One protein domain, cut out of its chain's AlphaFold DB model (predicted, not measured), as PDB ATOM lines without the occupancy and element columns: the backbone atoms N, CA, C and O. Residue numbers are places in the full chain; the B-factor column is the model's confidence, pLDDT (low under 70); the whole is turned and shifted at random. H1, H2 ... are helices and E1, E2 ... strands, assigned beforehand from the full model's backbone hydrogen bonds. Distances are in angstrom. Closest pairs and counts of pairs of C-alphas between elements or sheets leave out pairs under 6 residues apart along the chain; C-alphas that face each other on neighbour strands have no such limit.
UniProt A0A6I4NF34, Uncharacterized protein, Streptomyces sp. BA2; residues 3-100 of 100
ATOM      1  N   CYS A   3      43.132  16.137  27.578       72.25
ATOM      2  CA  CYS A   3      44.166  16.809  26.799       72.25
ATOM      3  C   CYS A   3      44.764  17.941  27.628       72.25
ATOM      4  O   CYS A   3      44.031  18.745  28.211       72.25
ATOM      5  N   MET A   4      46.093  18.004  27.646       71.38
ATOM      6  CA  MET A   4      46.851  19.089  28.250       71.38
ATOM      7  C   MET A   4      47.616  19.830  27.158       71.38
ATOM      8  O   MET A   4      48.284  19.214  26.330       71.38
ATOM      9  N   ILE A   5      47.508  21.153  27.155       73.12
ATOM     10  CA  ILE A   5      48.269  22.034  26.276       73.12
ATOM     11  C   ILE A   5      49.117  22.927  27.158       73.12
ATOM     12  O   ILE A   5      48.577  23.745  27.899       73.12
ATOM     13  N   ASN A   6      50.432  22.773  27.028       68.94
ATOM     14  CA  ASN A   6      51.431  23.688  27.557       68.94
ATOM     15  C   ASN A   6      52.104  24.356  26.364       68.94
ATOM     16  O   ASN A   6      52.873  23.722  25.644       68.94
ATOM     17  N   LYS A   7      51.770  25.618  26.106       66.38
ATOM     18  CA  LYS A   7      52.319  26.367  24.979       66.38
ATOM     19  C   LYS A   7      52.759  27.741  25.442       66.38
ATOM     20  O   LYS A   7      52.010  28.449  26.098       66.38
ATOM     21  N   THR A   8      53.964  28.149  25.088       64.00
ATOM     22  CA  THR A   8      54.371  29.549  25.184       64.00
ATOM     23  C   THR A   8      53.968  30.243  23.888       64.00
ATOM     24  O   THR A   8      54.265  29.777  22.790       64.00
ATOM     25  N   ALA A   9      53.209  31.329  23.999       66.50
ATOM     26  CA  ALA A   9      52.731  32.115  22.873       66.50
ATOM     27  C   ALA A   9      53.165  33.569  23.041       66.50
ATOM     28  O   ALA A   9      53.024  34.146  24.115       66.50
ATOM     29  N   SER A  10      53.660  34.186  21.974       65.44
ATOM     30  CA  SER A  10      53.993  35.611  21.978       65.44
ATOM     31  C   SER A  10      52.788  36.414  21.508       65.44
ATOM     32  O   SER A  10      52.327  36.241  20.382       65.44
ATOM     33  N   ALA A  11      52.277  37.304  22.356       69.50
ATOM     34  CA  ALA A  11      51.205  38.223  21.996       69.50
ATOM     35  C   ALA A  11      51.778  39.619  21.709       69.50
ATOM     36  O   ALA A  11      52.541  40.173  22.506       69.50
ATOM     37  N   THR A  12      51.418  40.199  20.563       72.25
ATOM     38  CA  THR A  12      51.834  41.556  20.188       72.25
ATOM     39  C   THR A  12      50.990  42.594  20.927       72.25
ATOM     40  O   THR A  12      49.762  42.587  20.852       72.25
ATOM     41  N   ARG A  13      51.655  43.519  21.620       76.44
ATOM     42  CA  ARG A  13      51.039  44.680  22.271       76.44
ATOM     43  C   ARG A  13      50.879  45.800  21.251       76.44
ATOM     44  O   ARG A  13      51.881  46.357  20.796       76.44
ATOM     45  N   THR A  14      49.651  46.183  20.927       76.56
ATOM     46  CA  THR A  14      49.366  47.373  20.110       76.56
ATOM     47  C   THR A  14      49.147  48.576  21.019       76.56
ATOM     48  O   THR A  14      48.497  48.453  22.053       76.56
ATOM     49  N   ILE A  15      49.740  49.718  20.674       76.56
ATOM     50  CA  ILE A  15      49.581  50.985  21.398       76.56
ATOM     51  C   ILE A  15      49.521  52.068  20.333       76.56
ATOM     52  O   ILE A  15      50.521  52.314  19.656       76.56
ATOM     53  N   ASP A  16      48.355  52.684  20.174       75.88
ATOM     54  CA  ASP A  16      48.193  53.790  19.243       75.88
ATOM     55  C   ASP A  16      48.638  55.102  19.889       75.88
ATOM     56  O   ASP A  16      48.067  55.557  20.885       75.88
ATOM     57  N   ALA A  17      49.635  55.748  19.298       76.50
ATOM     58  CA  ALA A  17      50.019  57.094  19.686       76.50
ATOM     59  C   ALA A  17      49.242  58.166  18.896       76.50
ATOM     60  O   ALA A  17      48.568  57.895  17.897       76.50
ATOM     61  N   GLY A  18      49.316  59.403  19.379       73.94
ATOM     62  CA  GLY A  18      48.735  60.593  18.764       73.94
ATOM     63  C   GLY A  18      49.547  61.828  19.150       73.94
ATOM     64  O   GLY A  18      50.285  61.791  20.132       73.94
ATOM     65  N   PHE A  19      49.437  62.897  18.357       77.50
ATOM     66  CA  PHE A  19      50.149  64.170  18.570       77.50
ATOM     67  C   PHE A  19      51.678  64.052  18.717       77.50
ATOM     68  O   PHE A  19      52.291  64.839  19.428       77.50
ATOM     69  N   GLY A  20      52.296  63.070  18.054       76.88
ATOM     70  CA  GLY A  20      53.749  62.866  18.103       76.88
ATOM     71  C   GLY A  20      54.268  62.200  19.383       76.88
ATOM     72  O   GLY A  20      55.479  62.072  19.537       76.88
ATOM     73  N   LEU A  21      53.392  61.742  20.289       79.75
ATOM     74  CA  LEU A  21      53.826  60.989  21.467       79.75
ATOM     75  C   LEU A  21      54.507  59.678  21.071       79.75
ATOM     76  O   LEU A  21      54.066  58.964  20.169       79.75
ATOM     77  N   SER A  22      55.559  59.321  21.802       81.06
ATOM     78  CA  SER A  22      56.175  58.009  21.659       81.06
ATOM     79  C   SER A  22      55.287  56.931  22.285       81.06
ATOM     80  O   SER A  22      54.545  57.164  23.245       81.06
ATOM     81  N   ARG A  23      55.408  55.700  21.780       77.88
ATOM     82  CA  ARG A  23      54.784  54.518  22.392       77.88
ATOM     83  C   ARG A  23      55.112  54.410  23.885       77.88
ATOM     84  O   ARG A  23      54.257  53.995  24.660       77.88
ATOM     85  N   GLY A  24      56.336  54.773  24.269       79.50
ATOM     86  CA  GLY A  24      56.799  54.710  25.649       79.50
ATOM     87  C   GLY A  24      56.080  55.689  26.574       79.50
ATOM     88  O   GLY A  24      55.698  55.299  27.674       79.50
ATOM     89  N   ALA A  25      55.815  56.912  26.103       78.12
ATOM     90  CA  ALA A  25      55.042  57.899  26.853       78.12
ATOM     91  C   ALA A  25      53.614  57.399  27.115       78.12
ATOM     92  O   ALA A  25      53.169  57.362  28.256       78.12
ATOM     93  N   VAL A  26      52.936  56.903  26.074       81.19
ATOM     94  CA  VAL A  26      51.572  56.362  26.199       81.19
ATOM     95  C   VAL A  26      51.533  55.133  27.112       81.19
ATOM     96  O   VAL A  26      50.657  55.013  27.963       81.19
ATOM     97  N   ALA A  27      52.494  54.223  26.957       78.94
ATOM     98  CA  ALA A  27      52.615  53.039  27.796       78.94
ATOM     99  C   ALA A  27      52.866  53.399  29.272       78.94
ATOM    100  O   ALA A  27      52.231  52.826  30.152       78.94
ATOM    101  N   GLY A  28      53.723  54.393  29.533       78.69
ATOM    102  CA  GLY A  28      53.968  54.928  30.872       78.69
ATOM    103  C   GLY A  28      52.710  55.533  31.494       78.69
ATOM    104  O   GLY A  28      52.350  55.167  32.608       78.69
ATOM    105  N   SER A  29      51.981  56.372  30.750       80.62
ATOM    106  CA  SER A  29      50.723  56.975  31.218       80.62
ATOM    107  C   SER A  29      49.624  55.946  31.496       80.62
ATOM    108  O   SER A  29      48.796  56.149  32.377       80.62
ATOM    109  N   LEU A  30      49.609  54.836  30.756       78.88
ATOM    110  CA  LEU A  30      48.667  53.733  30.966       78.88
ATOM    111  C   LEU A  30      49.152  52.714  32.009       78.88
ATOM    112  O   LEU A  30      48.444  51.740  32.262       78.88
ATOM    113  N   ASN A  31      50.338  52.917  32.592       81.31
ATOM    114  CA  ASN A  31      50.999  51.981  33.504       81.31
ATOM    115  C   ASN A  31      51.096  50.556  32.910       81.31
ATOM    116  O   ASN A  31      50.785  49.546  33.542       81.31
ATOM    117  N   ILE A  32      51.488  50.473  31.635       78.25
ATOM    118  CA  ILE A  32      51.699  49.215  30.914       78.25
ATOM    119  C   ILE A  32      53.122  49.141  30.366       78.25
ATOM    120  O   ILE A  32      53.722  50.141  29.984       78.25
ATOM    121  N   SER A  33      53.664  47.925  30.260       75.88
ATOM    122  CA  SER A  33      54.972  47.734  29.625       75.88
ATOM    123  C   SER A  33      54.976  48.182  28.155       75.88
ATOM    124  O   SER A  33      54.062  47.883  27.375       75.88
ATOM    125  N   GLN A  34      56.057  48.874  27.787       73.31
ATOM    126  CA  GLN A  34      56.317  49.417  26.455       73.31
ATOM    127  C   GLN A  34      56.696  48.324  25.441       73.31
ATOM    128  O   GLN A  34      56.646  48.568  24.231       73.31
ATOM    129  N   ALA A  35      57.044  47.120  25.917       74.75
ATOM    130  CA  ALA A  35      57.486  45.998  25.092       74.75
ATOM    131  C   ALA A  35      56.500  45.723  23.944       74.75
ATOM    132  O   ALA A  35      55.282  45.749  24.130       74.75
ATOM    133  N   LYS A  36      57.018  45.499  22.730       69.50
ATOM    134  CA  LYS A  36      56.196  45.249  21.529       69.50
ATOM    135  C   LYS A  36      55.509  43.886  21.581       69.50
ATOM    136  O   LYS A  36      54.410  43.724  21.055       69.50
ATOM    137  N   THR A  37      56.136  42.927  22.240       69.31
ATOM    138  CA  THR A  37      55.656  41.562  22.419       69.31
ATOM    139  C   THR A  37      55.730  41.191  23.888       69.31
ATOM    140  O   THR A  37      56.560  41.703  24.636       69.31
ATOM    141  N   GLN A  38      54.840  40.304  24.308       73.56
ATOM    142  CA  GLN A  38      54.914  39.678  25.614       73.56
ATOM    143  C   GLN A  38      54.747  38.181  25.457       73.56
ATOM    144  O   GLN A  38      53.821  37.717  24.787       73.56
ATOM    145  N   SER A  39      55.638  37.447  26.108       70.12
ATOM    146  CA  SER A  39      55.522  36.006  26.241       70.12
ATOM    147  C   SER A  39      54.382  35.682  27.202       70.12
ATOM    148  O   SER A  39      54.363  36.133  28.348       70.12
ATOM    149  N   VAL A  40      53.419  34.908  26.722       70.69
ATOM    150  CA  VAL A  40      52.293  34.383  27.488       70.69
ATOM    151  C   VAL A  40      52.490  32.878  27.600       70.69
ATOM    152  O   VAL A  40      52.531  32.174  26.592       70.69
ATOM    153  N   ALA A  41      52.641  32.375  28.821       69.38
ATOM    154  CA  ALA A  41      52.605  30.941  29.075       69.38
ATOM    155  C   ALA A  41      51.143  30.484  29.137       69.38
ATOM    156  O   ALA A  41      50.322  31.092  29.824       69.38
ATOM    157  N   VAL A  42      50.815  29.445  28.381       71.44
ATOM    158  CA  VAL A  42      49.462  28.939  28.201       71.44
ATOM    159  C   VAL A  42      49.423  27.502  28.692       71.44
ATOM    160  O   VAL A  42      49.960  26.618  28.031       71.44
ATOM    161  N   THR A  43      48.782  27.278  29.835       73.56
ATOM    162  CA  THR A  43      48.555  25.941  30.391       73.56
ATOM    163  C   THR A  43      47.058  25.705  30.509       73.56
ATOM    164  O   THR A  43      46.368  26.400  31.250       73.56
ATOM    165  N   CYS A  44      46.549  24.742  29.746       74.75
ATOM    166  CA  CYS A  44      45.147  24.338  29.743       74.75
ATOM    167  C   CYS A  44      45.060  22.817  29.863       74.75
ATOM    168  O   CYS A  44      45.679  22.110  29.071       74.75
ATOM    169  N   SER A  45      44.250  22.311  30.790       78.38
ATOM    170  CA  SER A  45      43.882  20.897  30.870       78.38
ATOM    171  C   SER A  45      42.360  20.769  30.841       78.38
ATOM    172  O   SER A  45      41.654  21.453  31.576       78.38
ATOM    173  N   SER A  46      41.830  19.935  29.946       76.38
ATOM    174  CA  SER A  46      40.387  19.682  29.866       76.38
ATOM    175  C   SER A  46      40.114  18.288  29.305       76.38
ATOM    176  O   SER A  46      40.866  17.817  28.445       76.38
ATOM    177  N   PRO A  47      39.032  17.613  29.733       78.75
ATOM    178  CA  PRO A  47      38.533  16.440  29.033       78.75
ATOM    179  C   PRO A  47      38.076  16.841  27.625       78.75
ATOM    180  O   PRO A  47      37.258  17.744  27.454       78.75
ATOM    181  N   VAL A  48      38.625  16.171  26.612       78.44
ATOM    182  CA  VAL A  48      38.290  16.374  25.199       78.44
ATOM    183  C   VAL A  48      37.707  15.071  24.653       78.44
ATOM    184  O   VAL A  48      38.207  13.969  24.923       78.44
ATOM    185  N   LYS A  49      36.597  15.190  23.920       77.56
ATOM    186  CA  LYS A  49      35.966  14.064  23.224       77.56
ATOM    187  C   LYS A  49      36.737  13.757  21.936       77.56
ATOM    188  O   LYS A  49      37.342  14.643  21.340       77.56
ATOM    189  N   LYS A  50      36.723  12.493  21.507       74.25
ATOM    190  CA  LYS A  50      37.399  12.047  20.279       74.25
ATOM    191  C   LYS A  50      36.868  12.863  19.086       74.25
ATOM    192  O   LYS A  50      35.657  12.965  18.932       74.25
ATOM    193  N   GLY A  51      37.762  13.465  18.300       76.38
ATOM    194  CA  GLY A  51      37.407  14.350  17.178       76.38
ATOM    195  C   GLY A  51      37.380  15.850  17.500       76.38
ATOM    196  O   GLY A  51      37.262  16.647  16.577       76.38
ATOM    197  N   HIS A  52      37.548  16.244  18.766       78.38
ATOM    198  CA  HIS A  52      37.655  17.649  19.165       78.38
ATOM    199  C   HIS A  52      39.097  18.044  19.501       78.38
ATOM    200  O   HIS A  52      39.930  17.209  19.858       78.38
ATOM    201  N   SER A  53      39.380  19.339  19.416       78.44
ATOM    202  CA  SER A  53      40.665  19.958  19.719       78.44
ATOM    203  C   SER A  53      40.521  20.968  20.852       78.44
ATOM    204  O   SER A  53      39.622  21.810  20.861       78.44
ATOM    205  N   LEU A  54      41.439  20.920  21.815       77.44
ATOM    206  CA  LEU A  54      41.569  21.975  22.817       77.44
ATOM    207  C   LEU A  54      42.334  23.144  22.183       77.44
ATOM    208  O   LEU A  54      43.413  22.963  21.628       77.44
ATOM    209  N   VAL A  55      41.777  24.350  22.241       79.12
ATOM    210  CA  VAL A  55      42.419  25.569  21.739       79.12
ATOM    211  C   VAL A  55      42.521  26.556  22.882       79.12
ATOM    212  O   VAL A  55      41.551  26.796  23.599       79.12
ATOM    213  N   ALA A  56      43.702  27.133  23.050       76.00
ATOM    214  CA  ALA A  56      43.966  28.076  24.114       76.00
ATOM    215  C   ALA A  56      44.315  29.451  23.536       76.00
ATOM    216  O   ALA A  56      45.136  29.566  22.624       76.00
ATOM    217  N   TYR A  57      43.666  30.485  24.065       75.75
ATOM    218  CA  TYR A  57      43.817  31.868  23.633       75.75
ATOM    219  C   TYR A  57      44.432  32.704  24.760       75.75
ATOM    220  O   TYR A  57      43.942  32.641  25.893       75.75
ATOM    221  N   PRO A  58      45.474  33.507  24.481       72.31
ATOM    222  CA  PRO A  58      45.984  34.459  25.457       72.31
ATOM    223  C   PRO A  58      44.908  35.508  25.749       72.31
ATOM    224  O   PRO A  58      44.330  36.086  24.825       72.31
ATOM    225  N   ILE A  59      44.641  35.763  27.029       76.56
ATOM    226  CA  ILE A  59      43.733  36.837  27.448       76.56
ATOM    227  C   ILE A  59      44.527  38.040  27.951       76.56
ATOM    228  O   ILE A  59      45.694  37.938  28.326       76.56
ATOM    229  N   GLY A  60      43.908  39.213  27.910       78.56
ATOM    230  CA  GLY A  60      44.563  40.463  28.268       78.56
ATOM    231  C   GLY A  60      43.584  41.608  28.445       78.56
ATOM    232  O   GLY A  60      42.391  41.481  28.173       78.56
ATOM    233  N   THR A  61      44.119  42.743  28.871       82.94
ATOM    234  CA  THR A  61      43.384  43.986  29.074       82.94
ATOM    235  C   THR A  61      43.423  44.825  27.803       82.94
ATOM    236  O   THR A  61      44.488  45.103  27.249       82.94
ATOM    237  N   ARG A  62      42.251  45.261  27.334       82.75
ATOM    238  CA  ARG A  62      42.135  46.288  26.294       82.75
ATOM    239  C   ARG A  62      41.871  47.633  26.953       82.75
ATOM    240  O   ARG A  62      40.873  47.793  27.644       82.75
ATOM    241  N   TYR A  63      42.740  48.595  26.691       81.62
ATOM    242  CA  TYR A  63      42.574  49.980  27.101       81.62
ATOM    243  C   TYR A  63      41.956  50.776  25.962       81.62
ATOM    244  O   TYR A  63      42.302  50.590  24.793       81.62
ATOM    245  N   LYS A  64      41.056  51.687  26.318       85.56
ATOM    246  CA  LYS A  64      40.478  52.678  25.417       85.56
ATOM    247  C   LYS A  64      40.718  54.045  26.044       85.56
ATOM    248  O   LYS A  64      40.266  54.283  27.156       85.56
ATOM    249  N   TYR A  65      41.441  54.914  25.352       82.19
ATOM    250  CA  TYR A  65      41.875  56.204  25.893       82.19
ATOM    251  C   TYR A  65      41.841  57.291  24.820       82.19
ATOM    252  O   TYR A  65      41.680  57.013  23.628       82.19
ATOM    253  N   LYS A  66      41.976  58.539  25.256       85.38
ATOM    254  CA  LYS A  66      42.231  59.696  24.397       85.38
ATOM    255  C   LYS A  66      43.512  60.361  24.874       85.38
ATOM    256  O   LYS A  66      43.874  60.241  26.039       85.38
ATOM    257  N   ILE A  67      44.193  61.027  23.959       83.94
ATOM    258  CA  ILE A  67      45.384  61.814  24.248       83.94
ATOM    259  C   ILE A  67      44.968  63.275  24.194       83.94
ATOM    260  O   ILE A  67      44.315  63.690  23.236       83.94
ATOM    261  N   GLU A  68      45.343  64.044  25.206       85.44
ATOM    262  CA  GLU A  68      45.134  65.487  25.242       85.44
ATOM    263  C   GLU A  68      46.478  66.183  25.060       85.44
ATOM    264  O   GLU A  68      47.468  65.825  25.694       85.44
ATOM    265  N   LYS A  69      46.522  67.145  24.139       82.25
ATOM    266  CA  LYS A  69      47.682  67.998  23.922       82.25
ATOM    267  C   LYS A  69      47.459  69.284  24.699       82.25
ATOM    268  O   LYS A  69      46.544  70.038  24.374       82.25
ATOM    269  N   HIS A  70      48.311  69.527  25.680       83.56
ATOM    270  CA  HIS A  70      48.411  70.805  26.373       83.56
ATOM    271  C   HIS A  70      49.615  71.571  25.833       83.56
ATOM    272  O   HIS A  70      50.629  70.967  25.472       83.56
ATOM    273  N   ILE A  71      49.478  72.888  25.709       79.75
ATOM    274  CA  ILE A  71      50.587  73.790  25.411       79.75
ATOM    275  C   ILE A  71      50.772  74.655  26.650       79.75
ATOM    276  O   ILE A  71      49.922  75.482  26.976       79.75
ATOM    277  N   THR A  72      51.889  74.443  27.338       80.12
ATOM    278  CA  THR A  72      52.257  75.231  28.511       80.12
ATOM    279  C   THR A  72      53.081  76.433  28.054       80.12
ATOM    280  O   THR A  72      54.282  76.342  27.806       80.12
ATOM    281  N   THR A  73      52.394  77.560  27.886       78.50
ATOM    282  CA  THR A  73      52.965  78.920  27.828       78.50
ATOM    283  C   THR A  73      52.761  79.580  29.209       78.50
ATOM    284  O   THR A  73      52.296  78.883  30.110       78.50
ATOM    285  N   PRO A  74      53.054  80.875  29.461       81.94
ATOM    286  CA  PRO A  74      52.638  81.556  30.703       81.94
ATOM    287  C   PRO A  74      51.170  81.327  31.132       81.94
ATOM    288  O   PRO A  74      50.842  81.512  32.300       81.94
ATOM    289  N   LEU A  75      50.304  80.880  30.220       77.31
ATOM    290  CA  LEU A  75      49.025  80.233  30.514       77.31
ATOM    291  C   LEU A  75      49.028  78.813  29.915       77.31
ATOM    292  O   LEU A  75      49.431  78.634  28.759       77.31
ATOM    293  N   ASP A  76      48.591  77.814  30.688       80.50
ATOM    294  CA  ASP A  76      48.378  76.442  30.205       80.50
ATOM    295  C   ASP A  76      47.015  76.355  29.515       80.50
ATOM    296  O   ASP A  76      45.992  76.729  30.097       80.50
ATOM    297  N   TYR A  77      46.988  75.883  28.268       81.06
ATOM    298  CA  TYR A  77      45.733  75.636  27.570       81.06
ATOM    299  C   TYR A  77      45.748  74.337  26.769       81.06
ATOM    300  O   TYR A  77      46.766  73.860  26.255       81.06
ATOM    301  N   LYS A  78      44.549  73.773  26.631       83.44
ATOM    302  CA  LYS A  78      44.296  72.553  25.875       83.44
ATOM    303  C   LYS A  78      44.281  72.861  24.377       83.44
ATOM    304  O   LYS A  78      43.343  73.461  23.863       83.44
ATOM    305  N   ALA A  79      45.312  72.414  23.672       82.50
ATOM    306  CA  ALA A  79      45.492  72.626  22.239       82.50
ATOM    307  C   ALA A  79      44.780  71.580  21.365       82.50
ATOM    308  O   ALA A  79      44.599  71.794  20.168       82.50
ATOM    309  N   GLY A  80      44.387  70.433  21.926       82.75
ATOM    310  CA  GLY A  80      43.593  69.449  21.191       82.75
ATOM    311  C   GLY A  80      43.390  68.123  21.915       82.75
ATOM    312  O   GLY A  80      44.093  67.793  22.869       82.75
ATOM    313  N   THR A  81      42.434  67.330  21.428       87.12
ATOM    314  CA  THR A  81      42.171  65.964  21.907       87.12
ATOM    315  C   THR A  81      42.139  65.000  20.733       87.12
ATOM    316  O   THR A  81      41.562  65.291  19.689       87.12
ATOM    317  N   SER A  82      42.754  63.831  20.893       83.12
ATOM    318  CA  SER A  82      42.756  62.804  19.861       83.12
ATOM    319  C   SER A  82      41.394  62.119  19.791       83.12
ATOM    320  O   SER A  82      40.651  62.048  20.775       83.12
ATOM    321  N   GLY A  83      41.111  61.477  18.658       84.50
ATOM    322  CA  GLY A  83      40.082  60.441  18.614       84.50
ATOM    323  C   GLY A  83      40.362  59.312  19.616       84.50
ATOM    324  O   GLY A  83      41.443  59.228  20.211       84.50
ATOM    325  N   TRP A  84      39.387  58.423  19.794       84.12
ATOM    326  CA  TRP A  84      39.555  57.242  20.638       84.12
ATOM    327  C   TRP A  84      40.695  56.360  20.124       84.12
ATOM    328  O   TRP A  84      40.664  55.878  18.993       84.12
ATOM    329  N   LYS A  85      41.676  56.125  20.986       84.25
ATOM    330  CA  LYS A  85      42.796  55.216  20.769       84.25
ATOM    331  C   LYS A  85      42.608  53.949  21.586       84.25
ATOM    332  O   LYS A  85      41.819  53.906  22.537       84.25
ATOM    333  N   ARG A  86      43.305  52.893  21.174       81.88
ATOM    334  CA  ARG A  86      43.244  51.588  21.822       81.88
ATOM    335  C   ARG A  86      44.652  51.095  22.116       81.88
ATOM    336  O   ARG A  86      45.579  51.319  21.344       81.88
ATOM    337  N   ALA A  87      44.789  50.390  23.230       82.19
ATOM    338  CA  ALA A  87      45.975  49.599  23.508       82.19
ATOM    339  C   ALA A  87      45.569  48.204  23.967       82.19
ATOM    340  O   ALA A  87      44.603  48.044  24.712       82.19
ATOM    341  N   PHE A  88      46.300  47.188  23.522       80.50
ATOM    342  CA  PHE A  88      46.121  45.825  23.999       80.50
ATOM    343  C   PHE A  88      47.326  45.393  24.823       80.50
ATOM    344  O   PHE A  88      48.460  45.395  24.343       80.50
ATOM    345  N   ASN A  89      47.050  45.000  26.061       80.62
ATOM    346  CA  ASN A  89      48.015  44.502  27.018       80.62
ATOM    347  C   ASN A  89      47.680  43.036  27.353       80.62
ATOM    348  O   ASN A  89      46.759  42.793  28.134       80.62
ATOM    349  N   PRO A  90      48.374  42.050  26.766       75.94
ATOM    350  CA  PRO A  90      48.219  40.655  27.147       75.94
ATOM    351  C   PRO A  90      48.547  40.465  28.638       75.94
ATOM    352  O   PRO A  90      49.422  41.123  29.195       75.94
ATOM    353  N   ALA A  91      47.811  39.592  29.321       72.56
ATOM    354  CA  ALA A  91      48.098  39.268  30.710       72.56
ATOM    355  C   ALA A  91      49.119  38.121  30.761       72.56
ATOM    356  O   ALA A  91      48.985  37.148  30.012       72.56
ATOM    357  N   PRO A  92      50.139  38.199  31.634       66.19
ATOM    358  CA  PRO A  92      51.052  37.084  31.828       66.19
ATOM    359  C   PRO A  92      50.272  35.900  32.412       66.19
ATOM    360  O   PRO A  92      49.499  36.064  33.354       66.19
ATOM    361  N   ALA A  93      50.453  34.720  31.818       64.94
ATOM    362  CA  ALA A  93      49.910  33.442  32.287       64.94
ATOM    363  C   ALA A  93      48.375  33.325  32.403       64.94
ATOM    364  O   ALA A  93      47.875  32.354  32.967       64.94
ATOM    365  N   LYS A  94      47.601  34.273  31.862       66.19
ATOM    366  CA  LYS A  94      46.141  34.155  31.818       66.19
ATOM    367  C   LYS A  94      45.693  33.699  30.441       66.19
ATOM    368  O   LYS A  94      45.989  34.348  29.432       66.19
ATOM    369  N   VAL A  95      44.946  32.599  30.406       72.19
ATOM    370  CA  VAL A  95      44.542  31.948  29.158       72.19
ATOM    371  C   VAL A  95      43.105  31.459  29.221       72.19
ATOM    372  O   VAL A  95      42.622  31.040  30.269       72.19
ATOM    373  N   SER A  96      42.407  31.555  28.093       75.75
ATOM    374  CA  SER A  96      41.058  31.022  27.921       75.75
ATOM    375  C   SER A  96      41.136  29.754  27.081       75.75
ATOM    376  O   SER A  96      41.660  29.778  25.966       75.75
ATOM    377  N   CYS A  97      40.631  28.650  27.625       76.12
ATOM    378  CA  CYS A  97      40.607  27.356  26.959       76.12
ATOM    379  C   CYS A  97      39.216  27.128  26.353       76.12
ATOM    380  O   CYS A  97      38.203  27.312  27.028       76.12
ATOM    381  N   LYS A  98      39.153  26.702  25.090       79.94
ATOM    382  CA  LYS A  98      37.913  26.313  24.414       79.94
ATOM    383  C   LYS A  98      38.110  24.973  23.720       79.94
ATOM    384  O   LYS A  98      39.082  24.794  22.992       79.94
ATOM    385  N   VAL A  99      37.179  24.048  23.925       78.81
ATOM    386  CA  VAL A  99      37.100  22.811  23.140       78.81
ATOM    387  C   VAL A  99      36.351  23.131  21.844       78.81
ATOM    388  O   VAL A  99      35.265  23.714  21.895       78.81
ATOM    389  N   LYS A 100      36.960  22.833  20.695       75.56
ATOM    390  CA  LYS A 100      36.368  22.963  19.358       75.56
ATOM    391  C   LYS A 100      36.212  21.595  18.728       75.56
ATOM    392  O   LYS A 100      37.180  20.816  18.796       75.56
TER     393      LYS A 100
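This is residues 3 to 100 of the 100 residues of an uncharacterized protein of Streptomyces sp. BA2 (UniProt A0A6I4NF34). A long, narrow rod is made of two antiparallel two-stranded ribbons, E1 with E2 and E3 with E6, which pack side by side over part of its length, chiefly through E2 and E6. Past the end of the E3 and E6 ribbon, the small hairpin of E4 and E5 makes one tip of the rod, and residues 13 to 36, with the short helix H1 among them, make the loop that joins E1 to E2 at the end of their ribbon where C-alphas 12 and 37 face each other. The printed part has 98 residues with one named helix and six named strands, in the order E1, H1, E2, E3, E4, E5, E6, and its class is mostly strand. It is only just extended, close to loose, with a radius of gyration of the C-alphas of 19.2 A and spans of 71 by 20 by 15 A.

E1, residues 3 to 12, begins with C-alpha 3 at (44.166, 16.809, 26.799), is 26.7 A long and bends by 51 degrees at residue 8. H1, residues 23 to 29, is 10.0 A long. E2, residues 37 to 47, is 31.1 A long. E3, residues 54 to 65, is 34.4 A long and ends with C-alpha 65 at (41.875, 56.204, 25.893). E4, residues 68 to 72, and E5, residues 76 to 81, are 12.5 A and 14.7 A long. E6, residues 85 to 99, is the longest strand by residues; it measures 33.0 A, bends by 88 degrees at residue 92 and ends with C-alpha 99 at (37.100, 22.811, 23.140).

E1 and E2 are antiparallel neighbours at 161 degrees, with N 7 and O 42 within hydrogen-bond range at 2.8 A. E2 and E6 have 18 pairs of C-alphas within 8 A, the closest those of Ala 41 and Ala 93, 4.9 A apart. E1 and E3 have 5 such pairs, the closest C-alphas being those of Cys 3 and Leu 54, at 7.0 A. E3 and E6 are antiparallel at 159 degrees, with N 57 and O 96 at 2.9 A and N 63 and O 87 at 2.8 A. E3 runs on into E4 across a break of 2 residues, at 37 degrees. E4 and E5 form a hairpin, antiparallel at 155 degrees, with N 69 and O 80 at 2.8 A. H1 is apart from E3, E4, E5 and E6, and in it every O i to N i+4 pair is within hydrogen-bond range.

The two C-alphas farthest apart, those of Lys 50 and Pro 74, are 71.9 A from each other. The printed part has no cut and no long link, and it ends at Lys 100, the chain's last residue. The mean pLDDT of the printed part is 77.0; residues 6 to 11, 36 to 37, 41 and 92 to 94 are under 70.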